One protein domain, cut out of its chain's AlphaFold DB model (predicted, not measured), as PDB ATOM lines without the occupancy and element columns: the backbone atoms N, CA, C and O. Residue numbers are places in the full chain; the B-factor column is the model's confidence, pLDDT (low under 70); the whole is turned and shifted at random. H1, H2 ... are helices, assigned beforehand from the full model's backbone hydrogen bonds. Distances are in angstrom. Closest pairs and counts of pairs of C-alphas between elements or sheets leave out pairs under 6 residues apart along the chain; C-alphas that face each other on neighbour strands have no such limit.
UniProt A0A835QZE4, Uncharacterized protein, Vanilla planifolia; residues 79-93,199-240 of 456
ATOM      1  N   LYS A  79      11.696 -26.612  29.557       81.56
ATOM      2  CA  LYS A  79      12.163 -27.488  28.460       81.56
ATOM      3  C   LYS A  79      11.492 -27.119  27.135       81.56
ATOM      4  O   LYS A  79      12.156 -27.092  26.099       81.56
ATOM      5  N   ASP A  80      10.214 -26.755  27.183       81.69
ATOM      6  CA  ASP A  80       9.474 -26.282  26.009       81.69
ATOM      7  C   ASP A  80      10.020 -24.945  25.492       81.69
ATOM      8  O   ASP A  80      10.217 -24.783  24.289       81.69
ATOM      9  N   LEU A  81      10.360 -24.006  26.381       84.31
ATOM     10  CA  LEU A  81      11.033 -22.762  25.994       84.31
ATOM     11  C   LEU A  81      12.361 -23.019  25.271       84.31
ATOM     12  O   LEU A  81      12.608 -22.426  24.222       84.31
ATOM     13  N   GLN A  82      13.196 -23.932  25.780       86.00
ATOM     14  CA  GLN A  82      14.449 -24.314  25.113       86.00
ATOM     15  C   GLN A  82      14.199 -24.922  23.725       86.00
ATOM     16  O   GLN A  82      14.942 -24.646  22.778       86.00
ATOM     17  N   PHE A  83      13.130 -25.710  23.586       86.88
ATOM     18  CA  PHE A  83      12.704 -26.278  22.312       86.88
ATOM     19  C   PHE A  83      12.274 -25.198  21.304       86.88
ATOM     20  O   PHE A  83      12.759 -25.199  20.167       86.88
ATOM     21  N   TYR A  84      11.439 -24.237  21.706       87.44
ATOM     22  CA  TYR A  84      11.020 -23.137  20.827       87.44
ATOM     23  C   TYR A  84      12.183 -22.205  20.458       87.44
ATOM     24  O   TYR A  84      12.330 -21.822  19.294       87.44
ATOM     25  N   ASP A  85      13.074 -21.918  21.404       86.81
ATOM     26  CA  ASP A  85      14.315 -21.182  21.157       86.81
ATOM     27  C   ASP A  85      15.198 -21.885  20.113       86.81
ATOM     28  O   ASP A  85      15.777 -21.240  19.232       86.81
ATOM     29  N   ALA A  86      15.299 -23.216  20.176       86.81
ATOM     30  CA  ALA A  86      16.023 -23.998  19.181       86.81
ATOM     31  C   ALA A  86      15.362 -23.910  17.793       86.81
ATOM     32  O   ALA A  86      16.071 -23.731  16.798       86.81
ATOM     33  N   LEU A  87      14.027 -23.954  17.706       87.25
ATOM     34  CA  LEU A  87      13.298 -23.801  16.439       87.25
ATOM     35  C   LEU A  87      13.565 -22.444  15.775       87.25
ATOM     36  O   LEU A  87      13.833 -22.388  14.568       87.25
ATOM     37  N   VAL A  88      13.566 -21.357  16.549       87.81
ATOM     38  CA  VAL A  88      13.890 -20.012  16.043       87.81
ATOM     39  C   VAL A  88      15.317 -19.960  15.487       87.81
ATOM     40  O   VAL A  88      15.524 -19.477  14.367       87.81
ATOM     41  N   ARG A  89      16.304 -20.509  16.211       86.94
ATOM     42  CA  ARG A  89      17.710 -20.575  15.751       86.94
ATOM     43  C   ARG A  89      17.868 -21.401  14.471       86.94
ATOM     44  O   ARG A  89      18.634 -21.036  13.576       86.94
ATOM     45  N   VAL A  90      17.101 -22.486  14.340       87.88
ATOM     46  CA  VAL A  90      17.064 -23.314  13.124       87.88
ATOM     47  C   VAL A  90      16.482 -22.533  11.945       87.88
ATOM     48  O   VAL A  90      17.070 -22.556  10.860       87.88
ATOM     49  N   LYS A  91      15.385 -21.785  12.139       86.19
ATOM     50  CA  LYS A  91      14.790 -20.947  11.080       86.19
ATOM     51  C   LYS A  91      15.761 -19.866  10.599       86.19
ATOM     52  O   LYS A  91      15.868 -19.632   9.394       86.19
ATOM     53  N   LYS A  92      16.507 -19.254  11.525       85.94
ATOM     54  CA  LYS A  92      17.530 -18.234  11.235       85.94
ATOM     55  C   LYS A  92      18.824 -18.797  10.633       85.94
ATOM     56  O   LYS A  92      19.624 -18.029  10.105       85.94
ATOM     57  N   LYS A  93      18.995 -20.128  10.622       81.81
ATOM     58  CA  LYS A  93      20.197 -20.839  10.143       81.81
ATOM     59  C   LYS A  93      21.476 -20.352  10.830       81.81
ATOM     60  O   LYS A  93      22.493 -20.125  10.171       81.81
ATOM     61  N   ASN A 199       5.531 -19.164  31.846       64.25
ATOM     62  CA  ASN A 199       6.230 -19.004  30.582       64.25
ATOM     63  C   ASN A 199       5.324 -18.933  29.333       64.25
ATOM     64  O   ASN A 199       5.839 -18.774  28.225       64.25
ATOM     65  N   ALA A 200       3.997 -19.042  29.443       69.00
ATOM     66  CA  ALA A 200       3.075 -19.078  28.301       69.00
ATOM     67  C   ALA A 200       3.180 -17.816  27.423       69.00
ATOM     68  O   ALA A 200       3.109 -17.886  26.193       69.00
ATOM     69  N   GLY A 201       3.416 -16.654  28.042       74.69
ATOM     70  CA  GLY A 201       3.668 -15.400  27.329       74.69
ATOM     71  C   GLY A 201       4.999 -15.379  26.570       74.69
ATOM     72  O   GLY A 201       5.088 -14.780  25.498       74.69
ATOM     73  N   GLU A 202       6.034 -16.045  27.085       79.44
ATOM     74  CA  GLU A 202       7.334 -16.171  26.414       79.44
ATOM     75  C   GLU A 202       7.274 -17.174  25.260       79.44
ATOM     76  O   GLU A 202       7.786 -16.895  24.174       79.44
ATOM     77  N   ILE A 203       6.556 -18.285  25.453       80.19
ATOM     78  CA  ILE A 203       6.292 -19.292  24.418       80.19
ATOM     79  C   ILE A 203       5.583 -18.654  23.217       80.19
ATOM     80  O   ILE A 203       6.026 -18.836  22.080       80.19
ATOM     81  N   LYS A 204       4.541 -17.843  23.453       82.94
ATOM     82  CA  LYS A 204       3.830 -17.115  22.388       82.94
ATOM     83  C   LYS A 204       4.778 -16.220  21.583       82.94
ATOM     84  O   LYS A 204       4.829 -16.352  20.367       82.94
ATOM     85  N   LYS A 205       5.628 -15.425  22.246       85.31
ATOM     86  CA  LYS A 205       6.606 -14.546  21.569       85.31
ATOM     87  C   LYS A 205       7.594 -15.315  20.682       85.31
ATOM     88  O   LYS A 205       7.919 -14.857  19.589       85.31
ATOM     89  N   ARG A 206       8.089 -16.475  21.132       84.75
ATOM     90  CA  ARG A 206       9.006 -17.316  20.333       84.75
ATOM     91  C   ARG A 206       8.308 -17.964  19.144       84.75
ATOM     92  O   ARG A 206       8.897 -18.065  18.068       84.75
ATOM     93  N   LEU A 207       7.058 -18.383  19.326       84.50
ATOM     94  CA  LEU A 207       6.235 -18.921  18.248       84.50
ATOM     95  C   LEU A 207       5.874 -17.839  17.224       84.50
ATOM     96  O   LEU A 207       5.964 -18.112  16.031       84.50
ATOM     97  N   ASP A 208       5.584 -16.613  17.654       86.31
ATOM     98  CA  ASP A 208       5.372 -15.461  16.766       86.31
ATOM     99  C   ASP A 208       6.636 -15.137  15.959       86.31
ATOM    100  O   ASP A 208       6.571 -14.855  14.766       86.31
ATOM    101  N   GLU A 209       7.817 -15.257  16.567       86.56
ATOM    102  CA  GLU A 209       9.097 -15.090  15.869       86.56
ATOM    103  C   GLU A 209       9.354 -16.209  14.836       86.56
ATOM    104  O   GLU A 209       9.940 -15.975  13.768       86.56
ATOM    105  N   TYR A 210       8.898 -17.435  15.118       84.94
ATOM    106  CA  TYR A 210       9.040 -18.575  14.211       84.94
ATOM    107  C   TYR A 210       7.980 -18.617  13.107       84.94
ATOM    108  O   TYR A 210       8.313 -18.989  11.986       84.94
ATOM    109  N   PHE A 211       6.731 -18.247  13.365       83.12
ATOM    110  CA  PHE A 211       5.645 -18.338  12.386       83.12
ATOM    111  C   PHE A 211       5.345 -16.993  11.707       83.12
ATOM    112  O   PHE A 211       5.103 -16.970  10.502       83.12
ATOM    113  N   GLY A 212       5.495 -15.877  12.420       77.62
ATOM    114  CA  GLY A 212       5.064 -14.538  12.010       77.62
ATOM    115  C   GLY A 212       3.794 -14.094  12.746       77.62
ATOM    116  O   GLY A 212       3.165 -14.882  13.449       77.62
ATOM    117  N   GLU A 213       3.422 -12.823  12.581       73.44
ATOM    118  CA  GLU A 213       2.160 -12.277  13.103       73.44
ATOM    119  C   GLU A 213       0.953 -12.905  12.390       73.44
ATOM    120  O   GLU A 213       0.988 -13.124  11.176       73.44
ATOM    121  N   ASP A 214      -0.123 -13.152  13.145       66.56
ATOM    122  CA  ASP A 214      -1.279 -13.979  12.751       66.56
ATOM    123  C   ASP A 214      -1.996 -13.534  11.469       66.56
ATOM    124  O   ASP A 214      -2.669 -14.330  10.821       66.56
ATOM    125  N   GLU A 215      -1.814 -12.285  11.048       69.75
ATOM    126  CA  GLU A 215      -2.480 -11.708   9.880       69.75
ATOM    127  C   GLU A 215      -1.986 -12.276   8.536       69.75
ATOM    128  O   GLU A 215      -2.689 -12.169   7.530       69.75
ATOM    129  N   ASN A 216      -0.798 -12.894   8.496       68.81
ATOM    130  CA  ASN A 216      -0.172 -13.377   7.256       68.81
ATOM    131  C   ASN A 216      -0.004 -14.906   7.188       68.81
ATOM    132  O   ASN A 216       0.664 -15.404   6.276       68.81
ATOM    133  N   LEU A 217      -0.557 -15.656   8.148       75.50
ATOM    134  CA  LEU A 217      -0.352 -17.102   8.247       75.50
ATOM    135  C   LEU A 217      -1.402 -17.902   7.469       75.50
ATOM    136  O   LEU A 217      -2.575 -17.545   7.385       75.50
ATOM    137  N   SER A 218      -0.967 -19.044   6.933       85.12
ATOM    138  CA  SER A 218      -1.863 -20.059   6.375       85.12
ATOM    139  C   SER A 218      -2.707 -20.703   7.482       85.12
ATOM    140  O   SER A 218      -2.254 -20.823   8.621       85.12
ATOM    141  N   GLU A 219      -3.900 -21.202   7.151       85.44
ATOM    142  CA  GLU A 219      -4.776 -21.937   8.083       85.44
ATOM    143  C   GLU A 219      -4.048 -23.093   8.788       85.44
ATOM    144  O   GLU A 219      -4.237 -23.323   9.982       85.44
ATOM    145  N   GLY A 220      -3.152 -23.774   8.066       85.69
ATOM    146  CA  GLY A 220      -2.322 -24.842   8.626       85.69
ATOM    147  C   GLY A 220      -1.278 -24.349   9.634       85.69
ATOM    148  O   GLY A 220      -1.025 -25.029  10.628       85.69
ATOM    149  N   ASP A 221      -0.712 -23.161   9.421       85.31
ATOM    150  CA  ASP A 221       0.299 -22.586  10.315       85.31
ATOM    151  C   ASP A 221      -0.352 -22.011  11.579       85.31
ATOM    152  O   ASP A 221       0.175 -22.182  12.677       85.31
ATOM    153  N   MET A 222      -1.545 -21.420  11.449       83.19
ATOM    154  CA  MET A 222      -2.367 -21.007  12.592       83.19
ATOM    155  C   MET A 222      -2.778 -22.206  13.454       83.19
ATOM    156  O   MET A 222      -2.698 -22.146  14.682       83.19
ATOM    157  N   PHE A 223      -3.170 -23.321  12.824       88.50
ATOM    158  CA  PHE A 223      -3.464 -24.560  13.542       88.50
ATOM    159  C   PHE A 223      -2.237 -25.071  14.305       88.50
ATOM    160  O   PHE A 223      -2.342 -25.365  15.493       88.50
ATOM    161  N   LEU A 224      -1.067 -25.130  13.659       88.25
ATOM    162  CA  LEU A 224       0.154 -25.626  14.299       88.25
ATOM    163  C   LEU A 224       0.620 -24.714  15.443       88.25
ATOM    164  O   LEU A 224       1.035 -25.209  16.492       88.25
ATOM    165  N   LYS A 225       0.491 -23.393  15.280       86.06
ATOM    166  CA  LYS A 225       0.752 -22.411  16.337       86.06
ATOM    167  C   LYS A 225      -0.160 -22.646  17.546       86.06
ATOM    168  O   LYS A 225       0.338 -22.787  18.660       86.06
ATOM    169  N   ASN A 226      -1.470 -22.779  17.334       86.50
ATOM    170  CA  ASN A 226      -2.431 -23.040  18.413       86.50
ATOM    171  C   ASN A 226      -2.224 -24.413  19.074       86.50
ATOM    172  O   ASN A 226      -2.351 -24.537  20.293       86.50
ATOM    173  N   TYR A 227      -1.849 -25.425  18.290       87.06
ATOM    174  CA  TYR A 227      -1.536 -26.769  18.772       87.06
ATOM    175  C   TYR A 227      -0.352 -26.765  19.752       87.06
ATOM    176  O   TYR A 227      -0.422 -27.407  20.802       87.06
ATOM    177  N   LEU A 228       0.701 -26.004  19.427       86.81
ATOM    178  CA  LEU A 228       1.899 -25.804  20.252       86.81
ATOM    179  C   LEU A 228       1.628 -24.958  21.501       86.81
ATOM    180  O   LEU A 228       2.055 -25.345  22.588       86.81
ATOM    181  N   ILE A 229       0.873 -23.862  21.371       85.62
ATOM    182  CA  ILE A 229       0.501 -22.994  22.504       85.62
ATOM    183  C   ILE A 229      -0.322 -23.766  23.539       85.62
ATOM    184  O   ILE A 229      -0.034 -23.697  24.729       85.62
ATOM    185  N   ASN A 230      -1.330 -24.519  23.095       83.44
ATOM    186  CA  ASN A 230      -2.270 -25.184  23.998       83.44
ATOM    187  C   ASN A 230      -1.806 -26.575  24.453       83.44
ATOM    188  O   ASN A 230      -2.520 -27.225  25.223       83.44
ATOM    189  N   ARG A 231      -0.637 -27.031  23.973       82.94
ATOM    190  CA  ARG A 231      -0.097 -28.382  24.174       82.94
ATOM    191  C   ARG A 231      -1.132 -29.471  23.903       82.94
ATOM    192  O   ARG A 231      -1.362 -30.342  24.734       82.94
ATOM    193  N   MET A 232      -1.764 -29.447  22.733       79.81
ATOM    194  CA  MET A 232      -2.885 -30.353  22.426       79.81
ATOM    195  C   MET A 232      -2.494 -31.847  22.323       79.81
ATOM    196  O   MET A 232      -3.369 -32.693  22.188       79.81
ATOM    197  N   TRP A 233      -1.202 -32.199  22.407       80.00
ATOM    198  CA  TRP A 233      -0.731 -33.587  22.581       80.00
ATOM    199  C   TRP A 233      -0.800 -34.078  24.037       80.00
ATOM    200  O   TRP A 233      -0.652 -35.275  24.307       80.00
ATOM    201  N   VAL A 234      -0.968 -33.158  24.988       77.88
ATOM    202  CA  VAL A 234      -1.187 -33.465  26.397       77.88
ATOM    203  C   VAL A 234      -2.686 -33.612  26.599       77.88
ATOM    204  O   VAL A 234      -3.447 -32.657  26.486       77.88
ATOM    205  N   ASP A 235      -3.094 -34.841  26.874       72.94
ATOM    206  CA  ASP A 235      -4.481 -35.215  27.105       72.94
ATOM    207  C   ASP A 235      -4.968 -34.666  28.457       72.94
ATOM    208  O   ASP A 235      -4.867 -35.339  29.481       72.94
ATOM    209  N   LYS A 236      -5.422 -33.404  28.478       67.81
ATOM    210  CA  LYS A 236      -5.906 -32.712  29.692       67.81
ATOM    211  C   LYS A 236      -7.185 -33.338  30.261       67.81
ATOM    212  O   LYS A 236      -7.559 -33.050  31.393       67.81
ATOM    213  N   GLU A 237      -7.867 -34.166  29.472       61.62
ATOM    214  CA  GLU A 237      -9.119 -34.815  29.860       61.62
ATOM    215  C   GLU A 237      -8.904 -36.125  30.621       61.62
ATOM    216  O   GLU A 237      -9.796 -36.531  31.359       61.62
ATOM    217  N   LYS A 238      -7.717 -36.748  30.555       63.03
ATOM    218  CA  LYS A 238      -7.416 -37.942  31.370       63.03
ATOM    219  C   LYS A 238      -7.457 -37.673  32.874       63.03
ATOM    220  O   LYS A 238      -7.834 -38.559  33.635       63.03
ATOM    221  N   ASP A 239      -7.109 -36.457  33.286       58.94
ATOM    222  CA  ASP A 239      -7.117 -36.049  34.694       58.94
ATOM    223  C   ASP A 239      -8.474 -35.473  35.137       58.94
ATOM    224  O   ASP A 239      -8.723 -35.299  36.335       58.94
ATOM    225  N   LYS A 240      -9.388 -35.209  34.190       60.50
ATOM    226  CA  LYS A 240     -10.782 -34.870  34.483       60.50
ATOM    227  C   LYS A 240     -11.570 -36.161  34.665       60.50
ATOM    228  O   LYS A 240     -12.154 -36.699  33.731       60.50
TER     229      LYS A 240
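Overview. This is residues 79 to 93 and 199 to 240 of the 456 residues of an uncharacterized protein of Vanilla planifolia (UniProt A0A835QZE4). Three helices stand side by side at shallow tilts, with their centres in a triangle: the longest, H1, packs on H2, and H2 folds back through a short link into H3 as a helical hairpin. Past H3 the end of the printed part sticks out as a tail, residues 233 to 240, and this tail makes the length. The printed part has 57 residues with three named helices, in the order H1, H2, H3, and no named strand; the class is all helix. It is only just loose, close to compact, with a radius of gyration of the C-alphas of 12.4 A, and only just elongated, with spans of 40 by 26 by 18 A.

Along the chain. H1, residues 79 to 92, measures 20.3 A from its first C-alpha at (12.163, -27.488, 28.460) to its last at (17.530, -18.234, 11.235). H2, residues 200 to 211, measures 16.1 A. H3, residues 219 to 229, measures 15.4 A and ends at C-alpha 229 at (0.501, -22.994, 22.504).

Arrangement. H1 touches H2, the closest C-alphas being those of Val 88 and Tyr 210, 5.4 A apart. They run the same way at a shallow tilt of 21 degrees. H2 touches H3, the closest C-alphas being those of Lys 204 and Ile 229, 6.8 A apart. This hairpin runs opposite ways at a shallow tilt of 30 degrees. H1 and H3 are apart. In H1, H2 and H3 every O i to N i+4 pair is within hydrogen-bond range.

Size, cuts and confidence. The C-alphas of Lys 93 and Lys 240 are the two farthest apart, 41.8 A. Without residues 233 to 240, which stand free, the body spans 26 by 26 by 15 A. Residues 94 to 198 are not printed, and C-alphas 93 and 199 are 24.8 A apart across this cut. No link printed whole is long. The mean pLDDT of the printed part is 80.4, and residues 199 to 200, 214 to 216 and 236 to 240 are under 70.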